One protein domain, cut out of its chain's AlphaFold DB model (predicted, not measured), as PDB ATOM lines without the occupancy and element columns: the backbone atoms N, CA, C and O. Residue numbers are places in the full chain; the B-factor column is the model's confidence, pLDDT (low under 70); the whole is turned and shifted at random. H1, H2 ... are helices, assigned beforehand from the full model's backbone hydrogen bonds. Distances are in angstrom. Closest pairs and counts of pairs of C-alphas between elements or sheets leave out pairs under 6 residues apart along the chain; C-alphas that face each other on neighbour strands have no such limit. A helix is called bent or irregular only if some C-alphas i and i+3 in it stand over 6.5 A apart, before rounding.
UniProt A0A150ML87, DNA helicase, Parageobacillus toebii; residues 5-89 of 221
ATOM      1  N   LYS A   5      95.113 102.306 139.912       82.81
ATOM      2  CA  LYS A   5      93.973 101.677 140.592       82.81
ATOM      3  C   LYS A   5      93.276 100.635 139.719       82.81
ATOM      4  O   LYS A   5      92.764  99.650 140.235       82.81
ATOM      5  N   LEU A   6      93.322 100.789 138.391       83.50
ATOM      6  CA  LEU A   6      92.740  99.819 137.457       83.50
ATOM      7  C   LEU A   6      93.513  98.493 137.406       83.50
ATOM      8  O   LEU A   6      92.967  97.509 136.913       83.50
ATOM      9  N   LYS A   7      94.751  98.427 137.925       83.31
ATOM     10  CA  LYS A   7      95.478  97.150 138.061       83.31
ATOM     11  C   LYS A   7      94.773  96.210 139.044       83.31
ATOM     12  O   LYS A   7      94.790  95.002 138.837       83.31
ATOM     13  N   ASN A   8      94.101  96.775 140.048       84.44
ATOM     14  CA  ASN A   8      93.359  96.046 141.070       84.44
ATOM     15  C   ASN A   8      91.853  96.310 140.942       84.44
ATOM     16  O   ASN A   8      91.187  96.657 141.912       84.44
ATOM     17  N   ILE A   9      91.291  96.149 139.739       83.56
ATOM     18  CA  ILE A   9      89.869  96.440 139.480       83.56
ATOM     19  C   ILE A   9      88.911  95.705 140.438       83.56
ATOM     20  O   ILE A   9      87.851  96.226 140.765       83.56
ATOM     21  N   ASN A  10      89.309  94.530 140.938       84.62
ATOM     22  CA  ASN A  10      88.534  93.725 141.886       84.62
ATOM     23  C   ASN A  10      88.418  94.354 143.287       84.62
ATOM     24  O   ASN A  10      87.572  93.932 144.068       84.62
ATOM     25  N   GLU A  11      89.269  95.328 143.616       88.12
ATOM     26  CA  GLU A  11      89.220  96.075 144.879       88.12
ATOM     27  C   GLU A  11      88.268  97.281 144.796       88.12
ATOM     28  O   GLU A  11      87.976  97.900 145.819       88.12
ATOM     29  N   LEU A  12      87.780  97.626 143.597       88.69
ATOM     30  CA  LEU A  12      86.905  98.777 143.386       88.69
ATOM     31  C   LEU A  12      85.449  98.445 143.719       88.69
ATOM     32  O   LEU A  12      84.916  97.396 143.353       88.69
ATOM     33  N   ILE A  13      84.776  99.390 144.369       88.94
ATOM     34  CA  ILE A  13      83.363  99.291 144.722       88.94
ATOM     35  C   ILE A  13      82.521  99.829 143.564       88.94
ATOM     36  O   ILE A  13      82.724 100.948 143.090       88.94
ATOM     37  N   ASN A  14      81.547  99.034 143.118       89.38
ATOM     38  CA  ASN A  14      80.617  99.463 142.083       89.38
ATOM     39  C   ASN A  14      79.618 100.500 142.628       89.38
ATOM     40  O   ASN A  14      78.979 100.269 143.656       89.38
ATOM     41  N   VAL A  15      79.471 101.618 141.920       88.62
ATOM     42  CA  VAL A  15      78.529 102.701 142.221       88.62
ATOM     43  C   VAL A  15      77.720 103.014 140.968       88.62
ATOM     44  O   VAL A  15      78.273 103.131 139.873       88.62
ATOM     45  N   ASP A  16      76.406 103.162 141.134       85.31
ATOM     46  CA  ASP A  16      75.524 103.666 140.083       85.31
ATOM     47  C   ASP A  16      75.727 105.177 139.924       85.31
ATOM     48  O   ASP A  16      75.471 105.958 140.839       85.31
ATOM     49  N   ASP A  17      76.199 105.574 138.749       81.75
ATOM     50  CA  ASP A  17      76.473 106.953 138.359       81.75
ATOM     51  C   ASP A  17      75.302 107.614 137.621       81.75
ATOM     52  O   ASP A  17      75.396 108.772 137.214       81.75
ATOM     53  N   SER A  18      74.180 106.905 137.469       80.25
ATOM     54  CA  SER A  18      73.008 107.404 136.756       80.25
ATOM     55  C   SER A  18      72.023 108.178 137.631       80.25
ATOM     56  O   SER A  18      71.074 108.760 137.099       80.25
ATOM     57  N   THR A  19      72.220 108.209 138.955       74.62
ATOM     58  CA  THR A  19      71.333 108.928 139.880       74.62
ATOM     59  C   THR A  19      72.087 109.646 140.997       74.62
ATOM     60  O   THR A  19      73.007 109.111 141.615       74.62
ATOM     61  N   ASP A  20      71.616 110.848 141.332       71.62
ATOM     62  CA  ASP A  20      72.187 111.671 142.407       71.62
ATOM     63  C   ASP A  20      72.038 111.015 143.797       71.62
ATOM     64  O   ASP A  20      72.862 111.196 144.692       71.62
ATOM     65  N   PHE A  21      71.032 110.152 143.976       64.19
ATOM     66  CA  PHE A  21      70.850 109.385 145.212       64.19
ATOM     67  C   PHE A  21      72.008 108.423 145.501       64.19
ATOM     68  O   PHE A  21      72.380 108.230 146.656       64.19
ATOM     69  N   HIS A  22      72.571 107.795 144.469       69.44
ATOM     70  CA  HIS A  22      73.706 106.893 144.640       69.44
ATOM     71  C   HIS A  22      75.021 107.665 144.758       69.44
ATOM     72  O   HIS A  22      75.849 107.306 145.596       69.44
ATOM     73  N   LEU A  23      75.166 108.770 144.023       75.44
ATOM     74  CA  LEU A  23      76.340 109.641 144.101       75.44
ATOM     75  C   LEU A  23      76.456 110.361 145.450       75.44
ATOM     76  O   LEU A  23      77.549 110.454 145.987       75.44
ATOM     77  N   SER A  24      75.346 110.801 146.049       71.25
ATOM     78  CA  SER A  24      75.343 111.470 147.363       71.25
ATOM     79  C   SER A  24      75.728 110.563 148.537       71.25
ATOM     80  O   SER A  24      76.083 111.058 149.606       71.25
ATOM     81  N   LYS A  25      75.702 109.235 148.356       70.69
ATOM     82  CA  LYS A  25      76.199 108.269 149.355       70.69
ATOM     83  C   LYS A  25      77.721 108.153 149.370       70.69
ATOM     84  O   LYS A  25      78.261 107.446 150.220       70.69
ATOM     85  N   VAL A  26      78.394 108.810 148.432       76.25
ATOM     86  CA  VAL A  26      79.830 108.721 148.216       76.25
ATOM     87  C   VAL A  26      80.406 110.139 148.198       76.25
ATOM     88  O   VAL A  26      79.909 111.001 147.480       76.25
ATOM     89  N   ASP A  27      81.445 110.422 148.988       80.00
ATOM     90  CA  ASP A  27      82.021 111.778 149.089       80.00
ATOM     91  C   ASP A  27      82.945 112.117 147.902       80.00
ATOM     92  O   ASP A  27      84.123 112.427 148.066       80.00
ATOM     93  N   LEU A  28      82.415 112.060 146.676       82.69
ATOM     94  CA  LEU A  28      83.176 112.235 145.430       82.69
ATOM     95  C   LEU A  28      83.592 113.689 145.147       82.69
ATOM     96  O   LEU A  28      84.356 113.924 144.212       82.69
ATOM     97  N   LYS A  29      83.102 114.666 145.929       86.88
ATOM     98  CA  LYS A  29      83.334 116.113 145.727       86.88
ATOM     99  C   LYS A  29      83.154 116.536 144.259       86.88
ATOM    100  O   LYS A  29      84.058 117.112 143.644       86.88
ATOM    101  N   LEU A  30      82.002 116.180 143.690       88.88
ATOM    102  CA  LEU A  30      81.617 116.517 142.317       88.88
ATOM    103  C   LEU A  30      81.045 117.937 142.248       88.88
ATOM    104  O   LEU A  30      80.223 118.294 143.097       88.88
ATOM    105  N   SER A  31      81.442 118.715 141.238       92.12
ATOM    106  CA  SER A  31      80.758 119.969 140.895       92.12
ATOM    107  C   SER A  31      79.376 119.692 140.294       92.12
ATOM    108  O   SER A  31      79.074 118.565 139.888       92.12
ATOM    109  N   ASP A  32      78.522 120.713 140.226       90.12
ATOM    110  CA  ASP A  32      77.191 120.559 139.636       90.12
ATOM    111  C   ASP A  32      77.275 120.247 138.132       90.12
ATOM    112  O   ASP A  32      76.529 119.397 137.644       90.12
ATOM    113  N   GLU A  33      78.253 120.815 137.415       93.38
ATOM    114  CA  GLU A  33      78.500 120.490 136.005       93.38
ATOM    115  C   GLU A  33      78.981 119.041 135.820       93.38
ATOM    116  O   GLU A  33      78.577 118.364 134.873       93.38
ATOM    117  N   GLU A  34      79.830 118.537 136.727       94.06
ATOM    118  CA  GLU A  34      80.295 117.145 136.700       94.06
ATOM    119  C   GLU A  34      79.125 116.171 136.908       94.06
ATOM    120  O   GLU A  34      79.004 115.183 136.180       94.06
ATOM    121  N   LYS A  35      78.227 116.465 137.860       91.50
ATOM    122  CA  LYS A  35      77.012 115.665 138.095       91.50
ATOM    123  C   LYS A  35      76.083 115.681 136.888       91.50
ATOM    124  O   LYS A  35      75.592 114.626 136.482       91.50
ATOM    125  N   GLU A  36      75.859 116.855 136.302       92.75
ATOM    126  CA  GLU A  36      75.024 116.996 135.113       92.75
ATOM    127  C   GLU A  36      75.599 116.195 133.935       92.75
ATOM    128  O   GLU A  36      74.861 115.486 133.246       92.75
ATOM    129  N   LEU A  37      76.920 116.236 133.731       95.31
ATOM    130  CA  LEU A  37      77.576 115.459 132.683       95.31
ATOM    131  C   LEU A  37      77.418 113.947 132.900       95.31
ATOM    132  O   LEU A  37      77.076 113.240 131.951       95.31
ATOM    133  N   LEU A  38      77.640 113.445 134.122       94.38
ATOM    134  CA  LEU A  38      77.454 112.025 134.458       94.38
ATOM    135  C   LEU A  38      76.016 111.572 134.170       94.38
ATOM    136  O   LEU A  38      75.801 110.559 133.497       94.38
ATOM    137  N   PHE A  39      75.035 112.358 134.619       92.44
ATOM    138  CA  PHE A  39      73.618 112.079 134.408       92.44
ATOM    139  C   PHE A  39      73.253 112.069 132.918       92.44
ATOM    140  O   PHE A  39      72.666 111.102 132.420       92.44
ATOM    141  N   ASN A  40      73.648 113.109 132.182       94.75
ATOM    142  CA  ASN A  40      73.374 113.226 130.752       94.75
ATOM    143  C   ASN A  40      74.057 112.121 129.942       94.75
ATOM    144  O   ASN A  40      73.463 111.595 129.000       94.75
ATOM    145  N   PHE A  41      75.274 111.721 130.320       95.88
ATOM    146  CA  PHE A  41      75.967 110.599 129.698       95.88
ATOM    147  C   PHE A  41      75.215 109.284 129.926       95.88
ATOM    148  O   PHE A  41      74.930 108.572 128.965       95.88
ATOM    149  N   CYS A  42      74.808 108.991 131.164       93.25
ATOM    150  CA  CYS A  42      74.039 107.785 131.477       93.25
ATOM    151  C   CYS A  42      72.696 107.742 130.738       93.25
ATOM    152  O   CYS A  42      72.311 106.694 130.214       93.25
ATOM    153  N   ASN A  43      71.995 108.873 130.637       92.69
ATOM    154  CA  ASN A  43      70.765 108.961 129.851       92.69
ATOM    155  C   ASN A  43      71.027 108.792 128.355       92.69
ATOM    156  O   ASN A  43      70.275 108.099 127.679       92.69
ATOM    157  N   ALA A  44      72.120 109.349 127.832       93.75
ATOM    158  CA  ALA A  44      72.505 109.138 126.444       93.75
ATOM    159  C   ALA A  44      72.786 107.657 126.138       93.75
ATOM    160  O   ALA A  44      72.425 107.194 125.058       93.75
ATOM    161  N   VAL A  45      73.368 106.903 127.080       92.69
ATOM    162  CA  VAL A  45      73.516 105.440 126.965       92.69
ATOM    163  C   VAL A  45      72.147 104.761 126.941       92.69
ATOM    164  O   VAL A  45      71.880 103.983 126.026       92.69
ATOM    165  N   LYS A  46      71.260 105.107 127.886       90.31
ATOM    166  CA  LYS A  46      69.892 104.560 127.972       90.31
ATOM    167  C   LYS A  46      69.060 104.840 126.715       90.31
ATOM    168  O   LYS A  46      68.265 104.013 126.292       90.31
ATOM    169  N   GLU A  47      69.256 105.989 126.085       90.62
ATOM    170  CA  GLU A  47      68.508 106.410 124.896       90.62
ATOM    171  C   GLU A  47      69.249 106.112 123.583       90.62
ATOM    172  O   GLU A  47      68.815 106.544 122.516       90.62
ATOM    173  N   SER A  48      70.380 105.397 123.635       90.81
ATOM    174  CA  SER A  48      71.217 105.090 122.464       90.81
ATOM    175  C   SER A  48      71.655 106.330 121.652       90.81
ATOM    176  O   SER A  48      71.826 106.275 120.432       90.81
ATOM    177  N   LYS A  49      71.901 107.470 122.316       92.94
ATOM    178  CA  LYS A  49      72.364 108.736 121.711       92.94
ATOM    179  C   LYS A  49      73.870 108.707 121.401       92.94
ATOM    180  O   LYS A  49      74.660 109.457 121.980       92.94
ATOM    181  N   GLY A  50      74.271 107.878 120.435       91.06
ATOM    182  CA  GLY A  50      75.678 107.644 120.069       91.06
ATOM    183  C   GLY A  50      76.499 108.912 119.784       91.06
ATOM    184  O   GLY A  50      77.636 109.022 120.236       91.06
ATOM    185  N   ASN A  51      75.914 109.921 119.126       94.50
ATOM    186  CA  ASN A  51      76.591 111.196 118.849       94.50
ATOM    187  C   ASN A  51      76.966 111.970 120.121       94.50
ATOM    188  O   ASN A  51      78.022 112.602 120.166       94.50
ATOM    189  N   TYR A  52      76.105 111.942 121.141       96.19
ATOM    190  CA  TYR A  52      76.394 112.583 122.421       96.19
ATOM    191  C   TYR A  52      77.498 111.820 123.154       96.19
ATOM    192  O   TYR A  52      78.454 112.432 123.620       96.19
ATOM    193  N   ILE A  53      77.408 110.487 123.186       95.69
ATOM    194  CA  ILE A  53      78.407 109.620 123.827       95.69
ATOM    195  C   ILE A  53      79.785 109.842 123.206       95.69
ATOM    196  O   ILE A  53      80.737 110.135 123.922       95.69
ATOM    197  N   ASN A  54      79.892 109.797 121.875       94.75
ATOM    198  CA  ASN A  54      81.165 109.969 121.175       94.75
ATOM    199  C   ASN A  54      81.817 111.339 121.443       94.75
ATOM    200  O   ASN A  54      83.037 111.443 121.509       94.75
ATOM    201  N   LYS A  55      81.016 112.394 121.633       96.62
ATOM    202  CA  LYS A  55      81.526 113.731 121.975       96.62
ATOM    203  C   LYS A  55      81.957 113.860 123.437       96.62
ATOM    204  O   LYS A  55      82.825 114.676 123.726       96.62
ATOM    205  N   ASN A  56      81.353 113.087 124.343       97.38
ATOM    206  CA  ASN A  56      81.460 113.324 125.784       97.38
ATOM    207  C   ASN A  56      82.187 112.227 126.577       97.38
ATOM    208  O   ASN A  56      82.543 112.476 127.726       97.38
ATOM    209  N   TYR A  57      82.451 111.046 126.002       96.81
ATOM    210  CA  TYR A  57      83.037 109.922 126.752       96.81
ATOM    211  C   TYR A  57      84.408 110.245 127.360       96.81
ATOM    212  O   TYR A  57      84.726 109.738 128.429       96.81
ATOM    213  N   ILE A  58      85.200 111.123 126.729       96.50
ATOM    214  CA  ILE A  58      86.491 111.572 127.274       96.50
ATOM    215  C   ILE A  58      86.273 112.367 128.565       96.50
ATOM    216  O   ILE A  58      86.878 112.045 129.580       96.50
ATOM    217  N   PHE A  59      85.383 113.363 128.551       97.06
ATOM    218  CA  PHE A  59      85.079 114.175 129.735       97.06
ATOM    219  C   PHE A  59      84.464 113.330 130.855       97.06
ATOM    220  O   PHE A  59      84.870 113.443 132.008       97.06
ATOM    221  N   TYR A  60      83.552 112.422 130.501       97.25
ATOM    222  CA  TYR A  60      83.008 111.432 131.426       97.25
ATOM    223  C   TYR A  60      84.129 110.580 132.054       97.25
ATOM    224  O   TYR A  60      84.221 110.481 133.277       97.25
ATOM    225  N   ASN A  61      85.045 110.035 131.247       96.44
ATOM    226  CA  ASN A  61      86.159 109.226 131.741       96.44
ATOM    227  C   ASN A  61      87.141 110.027 132.611       96.44
ATOM    228  O   ASN A  61      87.718 109.455 133.533       96.44
ATOM    229  N   GLU A  62      87.352 111.320 132.354       95.75
ATOM    230  CA  GLU A  62      88.168 112.181 133.221       95.75
ATOM    231  C   GLU A  62      87.557 112.323 134.621       95.75
ATOM    232  O   GLU A  62      88.278 112.185 135.609       95.75
ATOM    233  N   ILE A  63      86.236 112.502 134.732       95.25
ATOM    234  CA  ILE A  63      85.552 112.520 136.037       95.25
ATOM    235  C   ILE A  63      85.757 111.184 136.755       95.25
ATOM    236  O   ILE A  63      86.145 111.157 137.923       95.25
ATOM    237  N   ILE A  64      85.566 110.062 136.056       94.75
ATOM    238  CA  ILE A  64      85.773 108.735 136.647       94.75
ATOM    239  C   ILE A  64      87.215 108.578 137.143       94.75
ATOM    240  O   ILE A  64      87.434 108.176 138.286       94.75
ATOM    241  N   LYS A  65      88.206 108.923 136.314       93.88
ATOM    242  CA  LYS A  65      89.625 108.778 136.662       93.88
ATOM    243  C   LYS A  65      90.024 109.642 137.855       93.88
ATOM    244  O   LYS A  65      90.757 109.151 138.704       93.88
ATOM    245  N   ASN A  66      89.536 110.880 137.925       92.88
ATOM    246  CA  ASN A  66      89.981 111.863 138.916       92.88
ATOM    247  C   ASN A  66      89.140 111.869 140.204       92.88
ATOM    248  O   ASN A  66      89.599 112.384 141.221       92.88
ATOM    249  N   LYS A  67      87.913 111.331 140.175       92.06
ATOM    250  CA  LYS A  67      86.981 111.351 141.316       92.06
ATOM    251  C   LYS A  67      86.665 109.949 141.823       92.06
ATOM    252  O   LYS A  67      86.856 109.670 143.001       92.06
ATOM    253  N   PHE A  68      86.219 109.059 140.937       92.75
ATOM    254  CA  PHE A  68      85.767 107.721 141.325       92.75
ATOM    255  C   PHE A  68      86.948 106.820 141.674       92.75
ATOM    256  O   PHE A  68      87.015 106.309 142.791       92.75
ATOM    257  N   LEU A  69      87.910 106.666 140.760       91.44
ATOM    258  CA  LEU A  69      89.028 105.740 140.957       91.44
ATOM    259  C   LEU A  69      89.919 106.137 142.139       91.44
ATOM    260  O   LEU A  69      90.363 105.264 142.886       91.44
ATOM    261  N   GLU A  70      90.132 107.438 142.354       89.25
ATOM    262  CA  GLU A  70      90.906 107.949 143.495       89.25
ATOM    263  C   GLU A  70      90.290 107.563 144.844       89.25
ATOM    264  O   GLU A  70      91.003 107.366 145.828       89.25
ATOM    265  N   GLN A  71      88.972 107.368 144.874       89.38
ATOM    266  CA  GLN A  71      88.229 106.942 146.056       89.38
ATOM    267  C   GLN A  71      87.892 105.446 146.064       89.38
ATOM    268  O   GLN A  71      87.215 104.971 146.971       89.38
ATOM    269  N   GLY A  72      88.385 104.684 145.084       90.44
ATOM    270  CA  GLY A  72      88.145 103.245 144.999       90.44
ATOM    271  C   GLY A  72      86.767 102.871 144.452       90.44
ATOM    272  O   GLY A  72      86.296 101.767 144.711       90.44
ATOM    273  N   PHE A  73      86.120 103.756 143.694       91.94
ATOM    274  CA  PHE A  73      84.828 103.498 143.061       91.94
ATOM    275  C   PHE A  73      84.948 103.316 141.554       91.94
ATOM    276  O   PHE A  73      85.854 103.840 140.910       91.94
ATOM    277  N   ILE A  74      83.993 102.594 140.982       93.00
ATOM    278  CA  ILE A  74      83.831 102.437 139.537       93.00
ATOM    279  C   ILE A  74      82.352 102.215 139.214       93.00
ATOM    280  O   ILE A  74      81.584 101.800 140.074       93.00
ATOM    281  N   SER A  75      81.932 102.466 137.981       91.75
ATOM    282  CA  SER A  75      80.561 102.217 137.517       91.75
ATOM    283  C   SER A  75      80.561 101.238 136.345       91.75
ATOM    284  O   SER A  75      81.578 101.046 135.677       91.75
ATOM    285  N   PHE A  76      79.421 100.609 136.052       90.12
ATOM    286  CA  PHE A  76      79.334  99.680 134.916       90.12
ATOM    287  C   PHE A  76      79.621 100.370 133.578       90.12
ATOM    288  O   PHE A  76      80.389  99.850 132.768       90.12
ATOM    289  N   ASN A  77      79.060 101.564 133.370       93.25
ATOM    290  CA  ASN A  77      79.308 102.351 132.162       93.25
ATOM    291  C   ASN A  77      80.783 102.745 132.042       93.25
ATOM    292  O   ASN A  77      81.342 102.701 130.943       93.25
ATOM    293  N   SER A  78      81.441 103.068 133.158       94.12
ATOM    294  CA  SER A  78      82.836 103.497 133.122       94.12
ATOM    295  C   SER A  78      83.821 102.374 132.840       94.12
ATOM    296  O   SER A  78      84.794 102.625 132.136       94.12
ATOM    297  N   ILE A  79      83.557 101.131 133.257       93.94
ATOM    298  CA  ILE A  79      84.383  99.978 132.851       93.94
ATOM    299  C   ILE A  79      84.456  99.889 131.322       93.94
ATOM    300  O   ILE A  79      85.542  99.801 130.740       93.94
ATOM    301  N   ILE A  80      83.301  99.957 130.659       95.44
ATOM    302  CA  ILE A  80      83.215  99.834 129.201       95.44
ATOM    303  C   ILE A  80      83.784 101.083 128.521       95.44
ATOM    304  O   ILE A  80      84.603 100.967 127.614       95.44
ATOM    305  N   SER A  81      83.429 102.279 128.996       96.50
ATOM    306  CA  SER A  81      83.908 103.547 128.431       96.50
ATOM    307  C   SER A  81      85.429 103.725 128.559       96.50
ATOM    308  O   SER A  81      86.088 104.157 127.610       96.50
ATOM    309  N   LEU A  82      86.030 103.337 129.691       95.81
ATOM    310  CA  LEU A  82      87.488 103.337 129.874       95.81
ATOM    311  C   LEU A  82      88.169 102.292 128.982       95.81
ATOM    312  O   LEU A  82      89.252 102.544 128.454       95.81
ATOM    313  N   THR A  83      87.529 101.140 128.768       95.38
ATOM    314  CA  THR A  83      88.027 100.114 127.838       95.38
ATOM    315  C   THR A  83      88.002 100.619 126.393       95.38
ATOM    316  O   THR A  83      88.976 100.440 125.660       95.38
ATOM    317  N   ILE A  84      86.938 101.315 125.984       96.25
ATOM    318  CA  ILE A  84      86.846 101.963 124.668       96.25
ATOM    319  C   ILE A  84      87.959 103.006 124.502       96.25
ATOM    320  O   ILE A  84      88.659 102.996 123.485       96.25
ATOM    321  N   GLU A  85      88.185 103.871 125.499       95.88
ATOM    322  CA  GLU A  85      89.291 104.842 125.479       95.88
ATOM    323  C   GLU A  85      90.647 104.134 125.335       95.88
ATOM    324  O   GLU A  85      91.472 104.518 124.499       95.88
ATOM    325  N   LEU A  86      90.863 103.056 126.098       94.81
ATOM    326  CA  LEU A  86      92.089 102.267 126.064       94.81
ATOM    327  C   LEU A  86      92.362 101.691 124.672       94.81
ATOM    328  O   LEU A  86      93.448 101.891 124.122       94.81
ATOM    329  N   LEU A  87      91.388 100.986 124.096       95.69
ATOM    330  CA  LEU A  87      91.527 100.335 122.793       95.69
ATOM    331  C   LEU A  87      91.617 101.347 121.642       95.69
ATOM    332  O   LEU A  87      92.239 101.063 120.617       95.69
ATOM    333  N   THR A  88      91.044 102.541 121.816       94.88
ATOM    334  CA  THR A  88      91.165 103.648 120.857       94.88
ATOM    335  C   THR A  88      92.579 104.221 120.875       94.88
ATOM    336  O   THR A  88      93.178 104.447 119.821       94.88
ATOM    337  N   LYS A  89      93.140 104.420 122.073       95.25
ATOM    338  CA  LYS A  89      94.473 104.999 122.270       95.25
ATOM    339  C   LYS A  89      95.601 104.036 121.905       95.25
ATOM    340  O   LYS A  89      96.584 104.446 121.291       95.25
TER     341      LYS A  89
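This is residues 5 to 89 of the 221 residues of the protein "DNA helicase" of Parageobacillus toebii (UniProt A0A150ML87). One long kinked helix, H4, runs through the middle, and two helices pack crosswise on different sides of it: H3 on one side and H5 on another. The two short helices, H1 and H2, lie farthest out, H1 by the last residues of H4 and H2 near H3. A short parallel pairing of residues 13 to 14 with residues 73 to 74 ties the link after H1 to the link before H5. The printed part has 85 residues with five named helices, H1 to H5 in chain order, and no named strand; its class is all helix. It is compact, with a radius of gyration of the C-alphas of 12.1 A, and rounded, with spans of 31 by 29 by 18 A.

H1, residues 5 to 11, and H4, residues 50 to 71, only just touch, with 3 pairs of C-alphas within 8 A. On H4 residues 69 to 70 alone take part; the closest C-alphas, those of Lys 5 and Leu 69, are 6.4 A apart, and the lines are about perpendicular at 76 degrees. H2, residues 20 to 23, touches no helix; it is close to but not clearly touching H3, residues 32 to 46, the closest C-alphas being those of Asp 20 and Lys 35 at 7.6 A. H3 touches H4 at a steep tilt of 53 degrees, opposite ways, closest at the C-alphas of Leu 38 and Tyr 60, 6.4 A. H4 is the hub, touching three helices, mostly in crossed packing. It touches H5, residues 76 to 89, with residues 57 to 64 alone, about perpendicular at 73 degrees; the closest C-alphas are those of Asn 61 and Leu 82, 6.3 A. H1 is apart from H2, H3 and H5. In H3 every O i to N i+4 pair is within hydrogen-bond range; the counts are 13 of 18 in H4, 9 of 10 in H5 and 0 of 3 in H1, where 2 of 4 O i to N i+3 pairs are within range, and H2 is too short for an O i to N i+4 pair.

H1 begins at C-alpha 5 (93.973, 101.677, 140.592) and is 8.5 A long; it is irregular, with C-alphas 7 and 10 8.6 A apart. H2 is 4.9 A long and H3 21.1 A. H4 is 28.9 A long from C-alpha 50 (75.678, 107.644, 120.069); it is irregular, with C-alphas 55 and 58 7.6 A apart, and has a kink of 50 degrees near residue 57. H5 is 20.4 A long and ends at C-alpha 89 (94.473, 104.999, 122.270).

The two C-alphas farthest apart, those of Phe 21 and Lys 89, are 33.2 A apart. The printed part has no cut and no long link; the links H3 to H4 and H4 to H5 are tight. The mean pLDDT of the printed part is 89.9, and residues 21 to 22 are under 70.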